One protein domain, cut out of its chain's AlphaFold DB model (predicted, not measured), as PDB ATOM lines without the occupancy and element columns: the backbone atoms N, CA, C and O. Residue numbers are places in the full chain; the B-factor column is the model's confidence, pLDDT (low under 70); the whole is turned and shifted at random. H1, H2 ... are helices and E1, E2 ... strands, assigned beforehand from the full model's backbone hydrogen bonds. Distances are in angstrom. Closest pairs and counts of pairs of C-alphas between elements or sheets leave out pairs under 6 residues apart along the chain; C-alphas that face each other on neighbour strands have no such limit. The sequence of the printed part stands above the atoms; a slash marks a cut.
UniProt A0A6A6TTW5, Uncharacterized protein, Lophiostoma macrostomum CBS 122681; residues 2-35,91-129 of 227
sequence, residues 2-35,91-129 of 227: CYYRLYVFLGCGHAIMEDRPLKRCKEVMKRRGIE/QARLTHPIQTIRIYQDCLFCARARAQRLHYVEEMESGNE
ATOM      1  N   CYS A   2     205.578 181.335 248.486       76.50
ATOM      2  CA  CYS A   2     204.365 180.841 249.134       76.50
ATOM      3  C   CYS A   2     204.662 180.490 250.591       76.50
ATOM      4  O   CYS A   2     205.759 180.028 250.890       76.50
ATOM      5  N   TYR A   3     203.679 180.686 251.465       81.12
ATOM      6  CA  TYR A   3     203.712 180.211 252.846       81.12
ATOM      7  C   TYR A   3     202.474 179.358 253.081       81.12
ATOM      8  O   TYR A   3     201.369 179.790 252.744       81.12
ATOM      9  N   TYR A   4     202.669 178.175 253.654       85.06
ATOM     10  CA  TYR A   4     201.586 177.274 254.037       85.06
ATOM     11  C   TYR A   4     201.425 177.274 255.552       85.06
ATOM     12  O   TYR A   4     202.407 177.431 256.284       85.06
ATOM     13  N   ARG A   5     200.187 177.105 256.019       89.31
ATOM     14  CA  ARG A   5     199.896 176.929 257.441       89.31
ATOM     15  C   ARG A   5     199.711 175.457 257.753       89.31
ATOM     16  O   ARG A   5     198.961 174.760 257.072       89.31
ATOM     17  N   LEU A   6     200.388 175.015 258.802       90.75
ATOM     18  CA  LEU A   6     200.174 173.721 259.427       90.75
ATOM     19  C   LEU A   6     199.563 173.960 260.803       90.75
ATOM     20  O   LEU A   6     200.217 174.520 261.682       90.75
ATOM     21  N   TYR A   7     198.321 173.536 260.986       91.31
ATOM     22  CA  TYR A   7     197.625 173.590 262.263       91.31
ATOM     23  C   TYR A   7     197.825 172.267 262.994       91.31
ATOM     24  O   TYR A   7     197.485 171.219 262.455       91.31
ATOM     25  N   VAL A   8     198.369 172.309 264.208       93.38
ATOM     26  CA  VAL A   8     198.573 171.130 265.062       93.38
ATOM     27  C   VAL A   8     197.677 171.252 266.288       93.38
ATOM     28  O   VAL A   8     197.814 172.204 267.058       93.38
ATOM     29  N   PHE A   9     196.769 170.298 266.472       93.56
ATOM     30  CA  PHE A   9     195.827 170.249 267.591       93.56
ATOM     31  C   PHE A   9     196.476 169.521 268.768       93.56
ATOM     32  O   PHE A   9     196.739 168.325 268.690       93.56
ATOM     33  N   LEU A  10     196.746 170.224 269.866       92.31
ATOM     34  CA  LEU A  10     197.475 169.663 271.009       92.31
ATOM     35  C   LEU A  10     196.641 168.681 271.842       92.31
ATOM     36  O   LEU A  10     197.221 167.826 272.500       92.31
ATOM     37  N   GLY A  11     195.308 168.777 271.798       86.81
ATOM     38  CA  GLY A  11     194.425 167.870 272.540       86.81
ATOM     39  C   GLY A  11     194.357 166.459 271.948       86.81
ATOM     40  O   GLY A  11     194.272 165.479 272.685       86.81
ATOM     41  N   CYS A  12     194.485 166.336 270.622       92.56
ATOM     42  CA  CYS A  12     194.362 165.053 269.927       92.56
ATOM     43  C   CYS A  12     195.555 164.667 269.039       92.56
ATOM     44  O   CYS A  12     195.562 163.571 268.487       92.56
ATOM     45  N   GLY A  13     196.543 165.546 268.861       89.94
ATOM     46  CA  GLY A  13     197.730 165.308 268.032       89.94
ATOM     47  C   GLY A  13     197.498 165.378 266.518       89.94
ATOM     48  O   GLY A  13     198.454 165.254 265.754       89.94
ATOM     49  N   HIS A  14     196.262 165.596 266.059       94.12
ATOM     50  CA  HIS A  14     195.980 165.732 264.631       94.12
ATOM     51  C   HIS A  14     196.619 166.992 264.052       94.12
ATOM     52  O   HIS A  14     196.737 168.021 264.723       94.12
ATOM     53  N   ALA A  15     196.981 166.920 262.774       93.56
ATOM     54  CA  ALA A  15     197.482 168.056 262.025       93.56
ATOM     55  C   ALA A  15     196.660 168.261 260.751       93.56
ATOM     56  O   ALA A  15     196.349 167.304 260.044       93.56
ATOM     57  N   ILE A  16     196.310 169.513 260.466       90.44
ATOM     58  CA  ILE A  16     195.604 169.915 259.247       90.44
ATOM     59  C   ILE A  16     196.474 170.940 258.534       90.44
ATOM     60  O   ILE A  16     196.912 171.924 259.134       90.44
ATOM     61  N   MET A  17     196.735 170.706 257.254       88.69
ATOM     62  CA  MET A  17     197.470 171.639 256.411       88.69
ATOM     63  C   MET A  17     196.476 172.472 255.603       88.69
ATOM     64  O   MET A  17     195.522 171.931 255.050       88.69
ATOM     65  N   GLU A  18     196.679 173.784 255.541       85.62
ATOM     66  CA  GLU A  18     195.846 174.647 254.706       85.62
ATOM     67  C   GLU A  18     196.214 174.462 253.232       85.62
ATOM     68  O   GLU A  18     197.375 174.612 252.851       85.62
ATOM     69  N   ASP A  19     195.229 174.170 252.380       78.44
ATOM     70  CA  ASP A  19     195.493 173.950 250.955       78.44
ATOM     71  C   ASP A  19     195.846 175.231 250.194       78.44
ATOM     72  O   ASP A  19     196.533 175.186 249.160       78.44
ATOM     73  N   ARG A  20     195.397 176.376 250.716       76.06
ATOM     74  CA  ARG A  20     195.612 177.697 250.133       76.06
ATOM     75  C   ARG A  20     196.805 178.378 250.809       76.06
ATOM     76  O   ARG A  20     196.819 178.523 252.028       76.06
ATOM     77  N   PRO A  21     197.813 178.819 250.040       78.94
ATOM     78  CA  PRO A  21     198.943 179.534 250.610       78.94
ATOM     79  C   PRO A  21     198.531 180.955 251.030       78.94
ATOM     80  O   PRO A  21     197.794 181.629 250.311       78.94
ATOM     81  N   LEU A  22     199.077 181.450 252.145       78.25
ATOM     82  CA  LEU A  22     198.781 182.797 252.674       78.25
ATOM     83  C   LEU A  22     199.216 183.926 251.744       78.25
ATOM     84  O   LEU A  22     198.632 185.004 251.724       78.25
ATOM     85  N   LYS A  23     200.289 183.683 250.994       74.94
ATOM     86  CA  LYS A  23     200.784 184.568 249.945       74.94
ATOM     87  C   LYS A  23     201.009 183.717 248.712       74.94
ATOM     88  O   LYS A  23     201.617 182.653 248.808       74.94
ATOM     89  N   ARG A  24     200.529 184.165 247.554       72.06
ATOM     90  CA  ARG A  24     200.791 183.472 246.286       72.06
ATOM     91  C   ARG A  24     202.236 183.721 245.859       72.06
ATOM     92  O   ARG A  24     202.786 184.801 246.082       72.06
ATOM     93  N   CYS A  25     202.872 182.721 245.251       72.12
ATOM     94  CA  CYS A  25     204.202 182.904 244.681       72.12
ATOM     95  C   CYS A  25     204.125 183.960 243.572       72.12
ATOM     96  O   CYS A  25     203.183 183.943 242.780       72.12
ATOM     97  N   LYS A  26     205.131 184.841 243.483       76.31
ATOM     98  CA  LYS A  26     205.225 185.834 242.402       76.31
ATOM     99  C   LYS A  26     205.186 185.165 241.022       76.31
ATOM    100  O   LYS A  26     204.554 185.692 240.124       76.31
ATOM    101  N   GLU A  27     205.762 183.973 240.875       71.62
ATOM    102  CA  GLU A  27     205.700 183.199 239.624       71.62
ATOM    103  C   GLU A  27     204.283 182.748 239.265       71.62
ATOM    104  O   GLU A  27     203.900 182.786 238.099       71.62
ATOM    105  N   VAL A  28     203.481 182.361 240.263       70.56
ATOM    106  CA  VAL A  28     202.071 182.003 240.053       70.56
ATOM    107  C   VAL A  28     201.263 183.244 239.667       70.56
ATOM    108  O   VAL A  28     200.395 183.149 238.809       70.56
ATOM    109  N   MET A  29     201.571 184.408 240.251       73.69
ATOM    110  CA  MET A  29     200.949 185.684 239.866       73.69
ATOM    111  C   MET A  29     201.338 186.088 238.435       73.69
ATOM    112  O   MET A  29     200.463 186.438 237.646       73.69
ATOM    113  N   LYS A  30     202.620 185.941 238.070       76.75
ATOM    114  CA  LYS A  30     203.158 186.266 236.741       76.75
ATOM    115  C   LYS A  30     202.542 185.411 235.634       76.75
ATOM    116  O   LYS A  30     202.159 185.940 234.599       76.75
ATOM    117  N   ARG A  31     202.382 184.098 235.854       73.06
ATOM    118  CA  ARG A  31     201.743 183.195 234.872       73.06
ATOM    119  C   ARG A  31     200.295 183.559 234.556       73.06
ATOM    120  O   ARG A  31     199.818 183.203 233.488       73.06
ATOM    121  N   ARG A  32     199.597 184.241 235.465       69.38
ATOM    122  CA  ARG A  32     198.199 184.633 235.253       69.38
ATOM    123  C   ARG A  32     198.028 186.023 234.652       69.38
ATOM    124  O   ARG A  32     196.894 186.463 234.519       69.38
ATOM    125  N   GLY A  33     199.113 186.746 234.371       69.19
ATOM    126  CA  GLY A  33     199.002 188.147 233.962       69.19
ATOM    127  C   GLY A  33     198.326 189.027 235.021       69.19
ATOM    128  O   GLY A  33     197.881 190.120 234.708       69.19
ATOM    129  N   ILE A  34     198.266 188.575 236.285       67.19
ATOM    130  CA  ILE A  34     197.825 189.380 237.436       67.19
ATOM    131  C   ILE A  34     199.047 190.134 237.978       67.19
ATOM    132  O   ILE A  34     199.289 190.209 239.183       67.19
ATOM    133  N   GLU A  35     199.884 190.663 237.088       62.00
ATOM    134  CA  GLU A  35     200.552 191.910 237.419       62.00
ATOM    135  C   GLU A  35     199.432 192.924 237.321       62.00
ATOM    136  O   GLU A  35     198.994 193.296 236.238       62.00
ATOM    137  N   GLN A  91     202.800 173.266 242.771       69.25
ATOM    138  CA  GLN A  91     203.260 171.865 242.669       69.25
ATOM    139  C   GLN A  91     204.498 171.586 243.540       69.25
ATOM    140  O   GLN A  91     204.695 170.467 244.001       69.25
ATOM    141  N   ALA A  92     205.288 172.616 243.853       69.19
ATOM    142  CA  ALA A  92     206.441 172.545 244.743       69.19
ATOM    143  C   ALA A  92     206.091 172.804 246.227       69.19
ATOM    144  O   ALA A  92     206.839 173.484 246.924       69.19
ATOM    145  N   ARG A  93     204.973 172.267 246.752       63.94
ATOM    146  CA  ARG A  93     204.577 172.439 248.175       63.94
ATOM    147  C   ARG A  93     205.721 172.143 249.163       63.94
ATOM    148  O   ARG A  93     205.821 172.805 250.189       63.94
ATOM    149  N   LEU A  94     206.592 171.192 248.826       67.31
ATOM    150  CA  LEU A  94     207.667 170.685 249.684       67.31
ATOM    151  C   LEU A  94     208.854 171.645 249.880       67.31
ATOM    152  O   LEU A  94     209.648 171.424 250.788       67.31
ATOM    153  N   THR A  95     208.997 172.697 249.068       76.62
ATOM    154  CA  THR A  95     210.133 173.637 249.176       76.62
ATOM    155  C   THR A  95     209.776 174.938 249.892       76.62
ATOM    156  O   THR A  95     210.615 175.830 250.029       76.62
ATOM    157  N   HIS A  96     208.532 175.076 250.351       76.62
ATOM    158  CA  HIS A  96     208.053 176.308 250.960       76.62
ATOM    159  C   HIS A  96     208.183 176.299 252.487       76.62
ATOM    160  O   HIS A  96     207.953 175.268 253.119       76.62
ATOM    161  N   PRO A  97     208.486 177.454 253.108       82.62
ATOM    162  CA  PRO A  97     208.459 177.575 254.557       82.62
ATOM    163  C   PRO A  97     207.052 177.285 255.096       82.62
ATOM    164  O   PRO A  97     206.060 177.853 254.622       82.62
ATOM    165  N   ILE A  98     206.979 176.419 256.104       86.94
ATOM    166  CA  ILE A  98     205.734 176.058 256.784       86.94
ATOM    167  C   ILE A  98     205.630 176.886 258.062       86.94
ATOM    168  O   ILE A  98     206.500 176.820 258.929       86.94
ATOM    169  N   GLN A  99     204.550 177.652 258.197       86.81
ATOM    170  CA  GLN A  99     204.205 178.292 259.457       86.81
ATOM    171  C   GLN A  99     203.383 177.312 260.297       86.81
ATOM    172  O   GLN A  99     202.245 176.988 259.952       86.81
ATOM    173  N   THR A 100     203.951 176.839 261.404       90.56
ATOM    174  CA  THR A 100     203.249 175.952 262.337       90.56
ATOM    175  C   THR A 100     202.467 176.765 263.362       90.56
ATOM    176  O   THR A 100     203.029 177.616 264.050       90.56
ATOM    177  N   ILE A 101     201.174 176.481 263.491       91.31
ATOM    178  CA  ILE A 101     200.280 177.086 264.479       91.31
ATOM    179  C   ILE A 101     199.780 175.975 265.397       91.31
ATOM    180  O   ILE A 101     199.241 174.970 264.938       91.31
ATOM    181  N   ARG A 102     199.964 176.152 266.706       91.50
ATOM    182  CA  ARG A 102     199.477 175.212 267.721       91.50
ATOM    183  C   ARG A 102     198.096 175.646 268.195       91.50
ATOM    184  O   ARG A 102     197.927 176.785 268.622       91.50
ATOM    185  N   ILE A 103     197.132 174.737 268.130       92.31
ATOM    186  CA  ILE A 103     195.759 174.943 268.593       92.31
ATOM    187  C   ILE A 103     195.567 174.108 269.860       92.31
ATOM    188  O   ILE A 103     195.760 172.896 269.845       92.31
ATOM    189  N   TYR A 104     195.177 174.746 270.963       91.88
ATOM    190  CA  TYR A 104     194.975 174.100 272.272       91.88
ATOM    191  C   TYR A 104     193.610 173.402 272.416       91.88
ATOM    192  O   TYR A 104     193.164 173.124 273.523       91.88
ATOM    193  N   GLN A 105     192.926 173.146 271.304       89.25
ATOM    194  CA  GLN A 105     191.610 172.512 271.259       89.25
ATOM    195  C   GLN A 105     191.703 171.178 270.511       89.25
ATOM    196  O   GLN A 105     192.669 170.937 269.784       89.25
ATOM    197  N   ASP A 106     190.703 170.318 270.685       91.62
ATOM    198  CA  ASP A 106     190.547 169.104 269.883       91.62
ATOM    199  C   ASP A 106     190.093 169.468 268.463       91.62
ATOM    200  O   ASP A 106     189.342 170.423 268.255       91.62
ATOM    201  N   CYS A 107     190.511 168.691 267.464       92.88
ATOM    202  CA  CYS A 107     189.925 168.825 266.132       92.88
ATOM    203  C   CYS A 107     188.437 168.421 266.164       92.88
ATOM    204  O   CYS A 107     188.022 167.609 266.995       92.88
ATOM    205  N   LEU A 108     187.628 168.938 265.229       88.44
ATOM    206  CA  LEU A 108     186.176 168.696 265.200       88.44
ATOM    207  C   LEU A 108     185.810 167.204 265.195       88.44
ATOM    208  O   LEU A 108     184.831 166.807 265.824       88.44
ATOM    209  N   PHE A 109     186.604 166.372 264.518       94.00
ATOM    210  CA  PHE A 109     186.400 164.925 264.497       94.00
ATOM    211  C   PHE A 109     186.604 164.301 265.884       94.00
ATOM    212  O   PHE A 109     185.740 163.575 266.373       94.00
ATOM    213  N   CYS A 110     187.709 164.633 266.559       92.50
ATOM    214  CA  CYS A 110     187.989 164.140 267.908       92.50
ATOM    215  C   CYS A 110     186.998 164.663 268.940       92.50
ATOM    216  O   CYS A 110     186.575 163.896 269.803       92.50
ATOM    217  N   ALA A 111     186.593 165.928 268.829       93.75
ATOM    218  CA  ALA A 111     185.579 166.513 269.694       93.75
ATOM    219  C   ALA A 111     184.244 165.756 269.570       93.75
ATOM    220  O   ALA A 111     183.661 165.381 270.585       93.75
ATOM    221  N   ARG A 112     183.803 165.439 268.341       97.38
ATOM    222  CA  ARG A 112     182.592 164.630 268.102       97.38
ATOM    223  C   ARG A 112     182.722 163.210 268.638       97.38
ATOM    224  O   ARG A 112     181.837 162.763 269.355       97.38
ATOM    225  N   ALA A 113     183.823 162.518 268.348       96.25
ATOM    226  CA  ALA A 113     184.043 161.156 268.840       96.25
ATOM    227  C   ALA A 113     184.087 161.099 270.378       96.25
ATOM    228  O   ALA A 113     183.578 160.164 270.993       96.25
ATOM    229  N   ARG A 114     184.674 162.115 271.022       96.12
ATOM    230  CA  ARG A 114     184.653 162.263 272.480       96.12
ATOM    231  C   ARG A 114     183.235 162.485 272.998       96.12
ATOM    232  O   ARG A 114     182.853 161.806 273.942       96.12
ATOM    233  N   ALA A 115     182.474 163.389 272.384       97.00
ATOM    234  CA  ALA A 115     181.088 163.650 272.766       97.00
ATOM    235  C   ALA A 115     180.210 162.397 272.622       97.00
ATOM    236  O   ALA A 115     179.456 162.085 273.532       97.00
ATOM    237  N   GLN A 116     180.377 161.626 271.543       97.50
ATOM    238  CA  GLN A 116     179.679 160.352 271.348       97.50
ATOM    239  C   GLN A 116     180.006 159.334 272.444       97.50
ATOM    240  O   GLN A 116     179.105 158.691 272.967       97.50
ATOM    241  N   ARG A 117     181.282 159.206 272.834       96.12
ATOM    242  CA  ARG A 117     181.666 158.324 273.947       96.12
ATOM    243  C   ARG A 117     181.099 158.793 275.282       96.12
ATOM    244  O   ARG A 117     180.672 157.957 276.062       96.12
ATOM    245  N   LEU A 118     181.098 160.100 275.543       95.69
ATOM    246  CA  LEU A 118     180.507 160.650 276.764       95.69
ATOM    247  C   LEU A 118     179.000 160.407 276.811       95.69
ATOM    248  O   LEU A 118     178.515 159.951 277.832       95.69
ATOM    249  N   HIS A 119     178.298 160.619 275.699       96.12
ATOM    250  CA  HIS A 119     176.876 160.309 275.590       96.12
ATOM    251  C   HIS A 119     176.606 158.819 275.813       96.12
ATOM    252  O   HIS A 119     175.694 158.459 276.542       96.12
ATOM    253  N   TYR A 120     177.418 157.938 275.221       95.19
ATOM    254  CA  TYR A 120     177.295 156.495 275.428       95.19
ATOM    255  C   TYR A 120     177.484 156.101 276.899       95.19
ATOM    256  O   TYR A 120     176.738 155.277 277.419       95.19
ATOM    257  N   VAL A 121     178.471 156.701 277.572       93.06
ATOM    258  CA  VAL A 121     178.703 156.494 279.005       93.06
ATOM    259  C   VAL A 121     177.527 157.030 279.817       93.06
ATOM    260  O   VAL A 121     177.021 156.310 280.658       93.06
ATOM    261  N   GLU A 122     177.039 158.235 279.530       93.38
ATOM    262  CA  GLU A 122     175.889 158.835 280.215       93.38
ATOM    263  C   GLU A 122     174.614 157.992 280.052       93.38
ATOM    264  O   GLU A 122     173.902 157.751 281.021       93.38
ATOM    265  N   GLU A 123     174.358 157.470 278.853       93.44
ATOM    266  CA  GLU A 123     173.212 156.607 278.569       93.44
ATOM    267  C   GLU A 123     173.331 155.253 279.283       93.44
ATOM    268  O   GLU A 123     172.386 154.833 279.954       93.44
ATOM    269  N   MET A 124     174.497 154.595 279.225       91.12
ATOM    270  CA  MET A 124     174.722 153.334 279.946       91.12
ATOM    271  C   MET A 124     174.725 153.506 281.469       91.12
ATOM    272  O   MET A 124     174.237 152.637 282.192       91.12
ATOM    273  N   GLU A 125     175.283 154.605 281.970       88.69
ATOM    274  CA  GLU A 125     175.421 154.868 283.403       88.69
ATOM    275  C   GLU A 125     174.180 155.518 284.015       88.69
ATOM    276  O   GLU A 125     174.024 155.471 285.232       88.69
ATOM    277  N   SER A 126     173.235 156.014 283.211       83.88
ATOM    278  CA  SER A 126     171.938 156.497 283.707       83.88
ATOM    279  C   SER A 126     171.165 155.430 284.501       83.88
ATOM    280  O   SER A 126     170.400 155.765 285.405       83.88
ATOM    281  N   GLY A 127     171.403 154.143 284.215       78.75
ATOM    282  CA  GLY A 127     170.905 153.011 285.005       78.75
ATOM    283  C   GLY A 127     171.866 152.519 286.095       78.75
ATOM    284  O   GLY A 127     171.428 151.884 287.054       78.75
ATOM    285  N   ASN A 128     173.159 152.835 285.983       76.62
ATOM    286  CA  ASN A 128     174.186 152.500 286.968       76.62
ATOM    287  C   ASN A 128     174.491 153.725 287.833       76.62
ATOM    288  O   ASN A 128     175.600 154.259 287.814       76.62
ATOM    289  N   GLU A 129     173.512 154.156 288.631       80.38
ATOM    290  CA  GLU A 129     173.797 155.071 289.732       80.38
ATOM    291  C   GLU A 129     174.902 154.429 290.587       80.38
ATOM    292  O   GLU A 129     174.708 153.358 291.172       80.38
TER     293      GLU A 129
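Overview. This is residues 2 to 35 and 91 to 129 of the 227 residues of an uncharacterized protein of Lophiostoma macrostomum CBS 122681 (UniProt A0A6A6TTW5). A small three-stranded sheet forms the middle part of a long rod, with the long helix H2 running off past one end of it and the short helix H1 beyond the opposite end. Neither helix covers the sheet, and residues 115 to 129, of which 115 to 125 belong to H2, stick out free. The printed part has 73 residues, with E1, E2, H1, E3 and H2 in that order along the chain; the sheet, E2 E1 E3, is mixed, and the class is mixed, helices and strands. The whole is extended, with a radius of gyration of the C-alphas of 20.3 A and spans of 69 by 20 by 16 A.

Along the chain. E1, residues 4 to 9, is 16.3 A long and begins at C-alpha 4 (201.586, 177.274, 254.037). E3, residues 98 to 103, is 15.5 A long, and E2, residues 15 to 17, 6.7 A. H2, residues 108 to 125, measures 25.3 A and ends at C-alpha 125 (175.421, 154.868, 283.403). H1, residues 26 to 31, measures 8.7 A.

Arrangement. E1 is the inner strand. E3 is parallel to it at 26 degrees, with N 6 and O 99 2.9 A apart, within hydrogen-bond range. E2 is antiparallel to E1 at 161 degrees, with N 7 and O 16 2.8 A apart, also within range; E1 and E2 form a hairpin. H1 and H2 are not on the sheet, and they are apart from each other. In both helices every O i to N i+4 pair is within hydrogen-bond range.

Size, cuts and confidence. The C-alphas farthest apart, those of Gly 33 and Glu 129, are 69.6 A apart. Residues 36 to 90 are not printed, and C-alphas 35 and 91 are 20.9 A apart across this cut. Of the links printed whole, none is long. Residues 32 to 35 and 91 to 94 have pLDDT under 70.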